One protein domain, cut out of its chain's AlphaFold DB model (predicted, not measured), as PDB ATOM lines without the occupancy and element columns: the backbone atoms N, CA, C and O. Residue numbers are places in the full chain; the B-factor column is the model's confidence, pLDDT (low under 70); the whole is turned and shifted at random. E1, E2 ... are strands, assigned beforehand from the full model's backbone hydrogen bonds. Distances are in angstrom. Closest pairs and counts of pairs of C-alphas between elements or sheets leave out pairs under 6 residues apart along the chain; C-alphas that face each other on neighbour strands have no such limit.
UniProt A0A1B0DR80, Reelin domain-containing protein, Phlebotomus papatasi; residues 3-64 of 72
ATOM      1  N   SER A   3     140.299 187.013 203.479       90.31
ATOM      2  CA  SER A   3     139.788 186.842 202.122       90.31
ATOM      3  C   SER A   3     140.772 186.029 201.293       90.31
ATOM      4  O   SER A   3     141.980 186.074 201.529       90.31
ATOM      5  N   ILE A   4     140.239 185.285 200.329       86.75
ATOM      6  CA  ILE A   4     141.019 184.696 199.239       86.75
ATOM      7  C   ILE A   4     140.632 185.446 197.977       86.75
ATOM      8  O   ILE A   4     139.447 185.670 197.746       86.75
ATOM      9  N   SER A   5     141.632 185.857 197.203       88.88
ATOM     10  CA  SER A   5     141.452 186.608 195.963       88.88
ATOM     11  C   SER A   5     142.524 186.238 194.944       88.88
ATOM     12  O   SER A   5     143.661 185.966 195.337       88.88
ATOM     13  N   GLY A   6     142.192 186.282 193.656       86.31
ATOM     14  CA  GLY A   6     143.124 185.990 192.567       86.31
ATOM     15  C   GLY A   6     142.437 186.003 191.204       86.31
ATOM     16  O   GLY A   6     141.424 186.677 191.028       86.31
ATOM     17  N   ASP A   7     142.980 185.240 190.254       91.38
ATOM     18  CA  ASP A   7     142.245 184.899 189.033       91.38
ATOM     19  C   ASP A   7     140.927 184.207 189.394       91.38
ATOM     20  O   ASP A   7     140.798 183.604 190.462       91.38
ATOM     21  N   THR A   8     139.944 184.283 188.497       91.44
ATOM     22  CA  THR A   8     138.622 183.718 188.758       91.44
ATOM     23  C   THR A   8     138.718 182.223 189.070       91.44
ATOM     24  O   THR A   8     139.316 181.450 188.316       91.44
ATOM     25  N   PHE A   9     138.117 181.815 190.183       90.50
ATOM     26  CA  PHE A   9     138.085 180.435 190.646       90.50
ATOM     27  C   PHE A   9     136.646 179.975 190.876       90.50
ATOM     28  O   PHE A   9     135.767 180.751 191.240       90.50
ATOM     29  N   ASN A  10     136.417 178.676 190.683       89.56
ATOM     30  CA  ASN A  10     135.098 178.055 190.865       89.56
ATOM     31  C   ASN A  10     134.945 177.417 192.252       89.56
ATOM     32  O   ASN A  10     133.844 177.130 192.715       89.56
ATOM     33  N   SER A  11     136.065 177.111 192.908       88.88
ATOM     34  CA  SER A  11     136.057 176.453 194.205       88.88
ATOM     35  C   SER A  11     137.361 176.666 194.951       88.88
ATOM     36  O   SER A  11     138.408 176.884 194.345       88.88
ATOM     37  N   ILE A  12     137.273 176.546 196.271       91.38
ATOM     38  CA  ILE A  12     138.404 176.474 197.181       91.38
ATOM     39  C   ILE A  12     138.083 175.489 198.306       91.38
ATOM     40  O   ILE A  12     136.916 175.255 198.636       91.38
ATOM     41  N   TYR A  13     139.138 174.991 198.934       93.69
ATOM     42  CA  TYR A  13     139.101 174.305 200.212       93.69
ATOM     43  C   TYR A  13     140.193 174.919 201.077       93.69
ATOM     44  O   TYR A  13     141.319 175.054 200.607       93.69
ATOM     45  N   VAL A  14     139.845 175.323 202.296       95.44
ATOM     46  CA  VAL A  14     140.814 175.828 203.271       95.44
ATOM     47  C   VAL A  14     140.597 175.111 204.583       95.44
ATOM     48  O   VAL A  14     139.480 175.103 205.102       95.44
ATOM     49  N   GLN A  15     141.662 174.556 205.142       96.25
ATOM     50  CA  GLN A  15     141.668 173.925 206.454       96.25
ATOM     51  C   GLN A  15     142.483 174.752 207.445       96.25
ATOM     52  O   GLN A  15     143.487 175.357 207.081       96.25
ATOM     53  N   ALA A  16     142.055 174.774 208.706       95.06
ATOM     54  CA  ALA A  16     142.852 175.284 209.815       95.06
ATOM     55  C   ALA A  16     143.384 174.109 210.644       95.06
ATOM     56  O   ALA A  16     142.598 173.340 211.206       95.06
ATOM     57  N   ILE A  17     144.708 173.987 210.729       95.06
ATOM     58  CA  ILE A  17     145.400 172.942 211.495       95.06
ATOM     59  C   ILE A  17     146.361 173.547 212.518       95.06
ATOM     60  O   ILE A  17     146.879 174.651 212.329       95.06
ATOM     61  N   ASP A  18     146.604 172.822 213.604       94.25
ATOM     62  CA  ASP A  18     147.716 173.099 214.501       94.25
ATOM     63  C   ASP A  18     149.025 172.643 213.843       94.25
ATOM     64  O   ASP A  18     149.146 171.521 213.361       94.25
ATOM     65  N   GLY A  19     150.010 173.526 213.783       93.75
ATOM     66  CA  GLY A  19     151.269 173.300 213.089       93.75
ATOM     67  C   GLY A  19     152.228 172.360 213.815       93.75
ATOM     68  O   GLY A  19     153.234 171.986 213.213       93.75
ATOM     69  N   ASP A  20     151.942 172.003 215.069       93.50
ATOM     70  CA  ASP A  20     152.741 171.080 215.869       93.50
ATOM     71  C   ASP A  20     152.098 169.685 215.899       93.50
ATOM     72  O   ASP A  20     152.787 168.691 215.663       93.50
ATOM     73  N   SER A  21     150.783 169.591 216.144       92.94
ATOM     74  CA  SER A  21     150.068 168.301 216.186       92.94
ATOM     75  C   SER A  21     149.479 167.859 214.844       92.94
ATOM     76  O   SER A  21     149.152 166.683 214.681       92.94
ATOM     77  N   ASN A  22     149.353 168.773 213.877       91.94
ATOM     78  CA  ASN A  22     148.649 168.562 212.609       91.94
ATOM     79  C   ASN A  22     147.158 168.196 212.787       91.94
ATOM     80  O   ASN A  22     146.539 167.616 211.893       91.94
ATOM     81  N   GLU A  23     146.575 168.518 213.943       92.81
ATOM     82  CA  GLU A  23     145.155 168.318 214.227       92.81
ATOM     83  C   GLU A  23     144.324 169.533 213.798       92.81
ATOM     84  O   GLU A  23     144.811 170.661 213.750       92.81
ATOM     85  N   ALA A  24     143.045 169.306 213.495       93.44
ATOM     86  CA  ALA A  24     142.103 170.371 213.163       93.44
ATOM     87  C   ALA A  24     141.955 171.358 214.337       93.44
ATOM     88  O   ALA A  24     141.727 170.940 215.474       93.44
ATOM     89  N   ILE A  25     142.062 172.665 214.068       93.38
ATOM     90  CA  ILE A  25     142.054 173.698 215.114       93.38
ATOM     91  C   ILE A  25     141.122 174.872 214.792       93.38
ATOM     92  O   ILE A  25     141.096 175.433 213.694       93.38
ATOM     93  N   GLY A  26     140.359 175.289 215.803       92.19
ATOM     94  CA  GLY A  26     139.396 176.380 215.686       92.19
ATOM     95  C   GLY A  26     138.172 176.001 214.851       92.19
ATOM     96  O   GLY A  26     137.942 174.837 214.525       92.19
ATOM     97  N   THR A  27     137.351 176.998 214.531       93.88
ATOM     98  CA  THR A  27     136.095 176.798 213.787       93.88
ATOM     99  C   THR A  27     135.912 177.863 212.720       93.88
ATOM    100  O   THR A  27     136.349 179.004 212.872       93.88
ATOM    101  N   TRP A  28     135.234 177.504 211.635       95.25
ATOM    102  CA  TRP A  28     134.854 178.449 210.590       95.25
ATOM    103  C   TRP A  28     133.400 178.870 210.764       95.25
ATOM    104  O   TRP A  28     132.549 178.108 211.212       95.25
ATOM    105  N   ARG A  29     133.092 180.106 210.382       95.75
ATOM    106  CA  ARG A  29     131.729 180.622 210.289       95.75
ATOM    107  C   ARG A  29     131.406 180.922 208.840       95.75
ATOM    108  O   ARG A  29     132.261 181.388 208.091       95.75
ATOM    109  N   ARG A  30     130.136 180.727 208.481       95.31
ATOM    110  CA  ARG A  30     129.604 181.144 207.182       95.31
ATOM    111  C   ARG A  30     129.903 182.629 206.938       95.31
ATOM    112  O   ARG A  30     129.702 183.472 207.821       95.31
ATOM    113  N   ALA A  31     130.360 182.930 205.732       94.50
ATOM    114  CA  ALA A  31     130.644 184.277 205.257       94.50
ATOM    115  C   ALA A  31     130.218 184.406 203.786       94.50
ATOM    116  O   ALA A  31     129.657 183.466 203.216       94.50
ATOM    117  N   GLN A  32     130.403 185.583 203.188       92.38
ATOM    118  CA  GLN A  32     130.038 185.786 201.789       92.38
ATOM    119  C   GLN A  32     130.865 184.857 200.889       92.38
ATOM    120  O   GLN A  32     132.094 184.887 200.917       92.38
ATOM    121  N   GLY A  33     130.175 184.018 200.115       91.88
ATOM    122  CA  GLY A  33     130.807 183.068 199.203       91.88
ATOM    123  C   GLY A  33     131.389 181.821 199.875       91.88
ATOM    124  O   GLY A  33     131.993 181.011 199.189       91.88
ATOM    125  N   SER A  34     131.238 181.613 201.191       94.56
ATOM    126  CA  SER A  34     131.891 180.479 201.861       94.56
ATOM    127  C   SER A  34     131.041 179.768 202.913       94.56
ATOM    128  O   SER A  34     130.219 180.367 203.618       94.56
ATOM    129  N   VAL A  35     131.231 178.450 203.021       95.69
ATOM    130  CA  VAL A  35     130.493 177.568 203.938       95.69
ATOM    131  C   VAL A  35     131.438 176.674 204.748       95.69
ATOM    132  O   VAL A  35     132.355 176.089 204.177       95.69
ATOM    133  N   PRO A  36     131.247 176.562 206.075       96.62
ATOM    134  CA  PRO A  36     132.115 175.753 206.923       96.62
ATOM    135  C   PRO A  36     131.838 174.249 206.775       96.62
ATOM    136  O   PRO A  36     130.706 173.833 206.525       96.62
ATOM    137  N   ILE A  37     132.879 173.447 207.003       94.69
ATOM    138  CA  ILE A  37     132.817 172.015 207.300       94.69
ATOM    139  C   ILE A  37     133.414 171.814 208.694       94.69
ATOM    140  O   ILE A  37     134.633 171.752 208.872       94.69
ATOM    141  N   ASP A  38     132.540 171.677 209.687       87.25
ATOM    142  CA  ASP A  38     132.960 171.605 211.090       87.25
ATOM    143  C   ASP A  38     133.752 170.330 211.411       87.25
ATOM    144  O   ASP A  38     134.654 170.360 212.241       87.25
ATOM    145  N   ALA A  39     133.477 169.221 210.711       87.56
ATOM    146  CA  ALA A  39     134.107 167.922 210.968       87.56
ATOM    147  C   ALA A  39     135.637 167.907 210.786       87.56
ATOM    148  O   ALA A  39     136.295 166.999 211.285       87.56
ATOM    149  N   CYS A  40     136.205 168.877 210.065       88.00
ATOM    150  CA  CYS A  40     137.640 168.944 209.792       88.00
ATOM    151  C   CYS A  40     138.233 170.350 209.954       88.00
ATOM    152  O   CYS A  40     139.320 170.598 209.438       88.00
ATOM    153  N   SER A  41     137.537 171.263 210.649       94.00
ATOM    154  CA  SER A  41     137.902 172.686 210.742       94.00
ATOM    155  C   SER A  41     138.271 173.260 209.375       94.00
ATOM    156  O   SER A  41     139.337 173.855 209.196       94.00
ATOM    157  N   ALA A  42     137.375 173.083 208.401       96.50
ATOM    158  CA  ALA A  42     137.565 173.563 207.039       96.50
ATOM    159  C   ALA A  42     136.444 174.498 206.574       96.50
ATOM    160  O   ALA A  42     135.387 174.609 207.198       96.50
ATOM    161  N   VAL A  43     136.681 175.173 205.456       96.44
ATOM    162  CA  VAL A  43     135.724 176.035 204.766       96.44
ATOM    163  C   VAL A  43     135.843 175.828 203.258       96.44
ATOM    164  O   VAL A  43     136.934 175.642 202.718       96.44
ATOM    165  N   LEU A  44     134.698 175.837 202.588       95.06
ATOM    166  CA  LEU A  44     134.554 175.670 201.150       95.06
ATOM    167  C   LEU A  44     133.975 176.920 200.503       95.06
ATOM    168  O   LEU A  44     133.303 177.719 201.161       95.06
ATOM    169  N   HIS A  45     134.137 177.008 199.187       94.25
ATOM    170  CA  HIS A  45     133.295 177.865 198.363       94.25
ATOM    171  C   HIS A  45     131.812 177.453 198.470       94.25
ATOM    172  O   HIS A  45     131.496 176.264 198.546       94.25
ATOM    173  N   SER A  46     130.888 178.416 198.491       91.50
ATOM    174  CA  SER A  46     129.456 178.128 198.665       91.50
ATOM    175  C   SER A  46     128.781 177.498 197.445       91.50
ATOM    176  O   SER A  46     127.715 176.907 197.603       91.50
ATOM    177  N   SER A  47     129.365 177.637 196.251       88.38
ATOM    178  CA  SER A  47     128.774 177.171 194.990       88.38
ATOM    179  C   SER A  47     129.852 176.840 193.961       88.38
ATOM    180  O   SER A  47     130.602 177.710 193.554       88.38
ATOM    181  N   TYR A  48     129.934 175.595 193.499       78.69
ATOM    182  CA  TYR A  48     130.948 175.191 192.510       78.69
ATOM    183  C   TYR A  48     130.694 175.739 191.096       78.69
ATOM    184  O   TYR A  48     131.567 175.638 190.236       78.69
ATOM    185  N   GLU A  49     129.495 176.266 190.843       82.12
ATOM    186  CA  GLU A  49     129.082 176.798 189.539       82.12
ATOM    187  C   GLU A  49     129.365 178.300 189.411       82.12
ATOM    188  O   GLU A  49     129.452 178.820 188.299       82.12
ATOM    189  N   ASP A  50     129.557 178.984 190.542       83.06
ATOM    190  CA  ASP A  50     129.814 180.417 190.574       83.06
ATOM    191  C   ASP A  50     131.319 180.676 190.485       83.06
ATOM    192  O   ASP A  50     132.088 180.371 191.395       83.06
ATOM    193  N   SER A  51     131.748 181.256 189.368       86.12
ATOM    194  CA  SER A  51     133.116 181.741 189.217       86.12
ATOM    195  C   SER A  51     133.235 183.098 189.907       86.12
ATOM    196  O   SER A  51     132.489 184.024 189.582       86.12
ATOM    197  N   THR A  52     134.158 183.228 190.857       90.19
ATOM    198  CA  THR A  52     134.407 184.476 191.586       90.19
ATOM    199  C   THR A  52     135.896 184.789 191.630       90.19
ATOM    200  O   THR A  52     136.735 183.893 191.575       90.19
ATOM    201  N   ASP A  53     136.240 186.069 191.701       91.69
ATOM    202  CA  ASP A  53     137.614 186.535 191.907       91.69
ATOM    203  C   ASP A  53     137.977 186.639 193.395       91.69
ATOM    204  O   ASP A  53     139.149 186.809 193.740       91.69
ATOM    205  N   SER A  54     136.981 186.543 194.285       92.12
ATOM    206  CA  SER A  54     137.158 186.724 195.720       92.12
ATOM    207  C   SER A  54     136.057 186.087 196.565       92.12
ATOM    208  O   SER A  54     134.894 186.022 196.163       92.12
ATOM    209  N   ILE A  55     136.425 185.637 197.772       93.69
ATOM    210  CA  ILE A  55     135.470 185.242 198.820       93.69
ATOM    211  C   ILE A  55     135.938 185.654 200.213       93.69
ATOM    212  O   ILE A  55     137.135 185.806 200.475       93.69
ATOM    213  N   GLU A  56     134.987 185.775 201.138       95.06
ATOM    214  CA  GLU A  56     135.270 186.054 202.542       95.06
ATOM    215  C   GLU A  56     135.392 184.769 203.355       95.06
ATOM    216  O   GLU A  56     134.587 183.850 203.218       95.06
ATOM    217  N   LEU A  57     136.331 184.748 204.302       95.81
ATOM    218  CA  LEU A  57     136.474 183.684 205.287       95.81
ATOM    219  C   LEU A  57     136.423 184.243 206.717       95.81
ATOM    220  O   LEU A  57     137.074 185.240 207.065       95.81
ATOM    221  N   LYS A  58     135.673 183.565 207.591       96.06
ATOM    222  CA  LYS A  58     135.562 183.911 209.016       96.06
ATOM    223  C   LYS A  58     136.022 182.742 209.879       96.06
ATOM    224  O   LYS A  58     135.239 181.846 210.164       96.06
ATOM    225  N   TRP A  59     137.278 182.776 210.309       94.94
ATOM    226  CA  TRP A  59     137.830 181.817 211.268       94.94
ATOM    227  C   TRP A  59     137.716 182.338 212.706       94.94
ATOM    228  O   TRP A  59     137.851 183.541 212.952       94.94
ATOM    229  N   VAL A  60     137.454 181.429 213.641       93.31
ATOM    230  CA  VAL A  60     137.326 181.668 215.079       93.31
ATOM    231  C   VAL A  60     138.342 180.794 215.805       93.31
ATOM    232  O   VAL A  60     138.357 179.573 215.627       93.31
ATOM    233  N   SER A  61     139.161 181.427 216.641       91.88
ATOM    234  CA  SER A  61     140.186 180.744 217.424       91.88
ATOM    235  C   SER A  61     139.597 179.769 218.449       91.88
ATOM    236  O   SER A  61     138.483 179.994 218.932       91.88
ATOM    237  N   PRO A  62     140.341 178.713 218.831       88.69
ATOM    238  CA  PRO A  62     139.989 177.868 219.969       88.69
ATOM    239  C   PRO A  62     139.816 178.679 221.254       88.69
ATOM    240  O   PRO A  62     140.421 179.741 221.415       88.69
ATOM    241  N   VAL A  63     139.028 178.140 222.187       81.69
ATOM    242  CA  VAL A  63     138.721 178.781 223.479       81.69
ATOM    243  C   VAL A  63     139.988 179.048 224.295       81.69
ATOM    244  O   VAL A  63     140.100 180.102 224.915       81.69
ATOM    245  N   ASP A  64     140.965 178.146 224.225       81.75
ATOM    246  CA  ASP A  64     142.200 178.248 225.007       81.75
ATOM    247  C   ASP A  64     143.222 179.218 224.392       81.75
ATOM    248  O   ASP A  64     144.256 179.482 224.999       81.75
TER     249      ASP A  64
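What this domain is: This is residues 3 to 64 of the 72 residues of the protein "Reelin domain-containing protein" of Phlebotomus papatasi (UniProt A0A1B0DR80). Two small antiparallel sheets, each of three strands, sit partly face to face; they come close where E3 nears E4, and they are open between E1 and E2. The long strand E6 makes the spine of one sheet, with E1 beside its first part and E3 beside its later part, while E5 runs in the middle of the other. The printed part has 62 residues, no named helix and six named strands, E1 to E6; the sheet orders are E1, E6, E3 and E2, E5, E4. The class is all strand. The whole is only just compact, close to loose, with a radius of gyration of the C-alphas of 12.2 A, and elongated, spanning 36 by 19 by 18 A.

Where its parts are: E1 is residues 3 to 9, 13.3 A long, from C-alpha 3 at (139.788, 186.842, 202.122). E2 is residues 13 to 18, 16.7 A. E3, residues 27 to 29, E4, residues 34 to 37, and E5, residues 42 to 45, are shorter. E6, residues 52 to 60, is 23.8 A long and ends at C-alpha 60, (137.326, 181.668, 215.079).

How they stand to each other: E1 and E6 are antiparallel at 155 degrees, with N 9 and O 52 2.9 A apart. E2 and E5 are antiparallel at 165 degrees, with N 43 and O 14 at 2.8 A. E4 and E5 form a hairpin, with N 37 and O 42 at 2.8 A. E6 and E3 are antiparallel at 130 degrees, with N 29 and O 58 at 2.8 A. Between the sheets, the closest C-alphas of E3 and E4 are those of Trp 28 and Pro 36, 5.3 A. E1 and E2 are apart.

The domain as a whole: The C-alphas of Glu 49 and Asp 64, the two farthest apart, are 37.8 A apart. The printed part has no cut, and no link is long. No printed residue is under pLDDT 70.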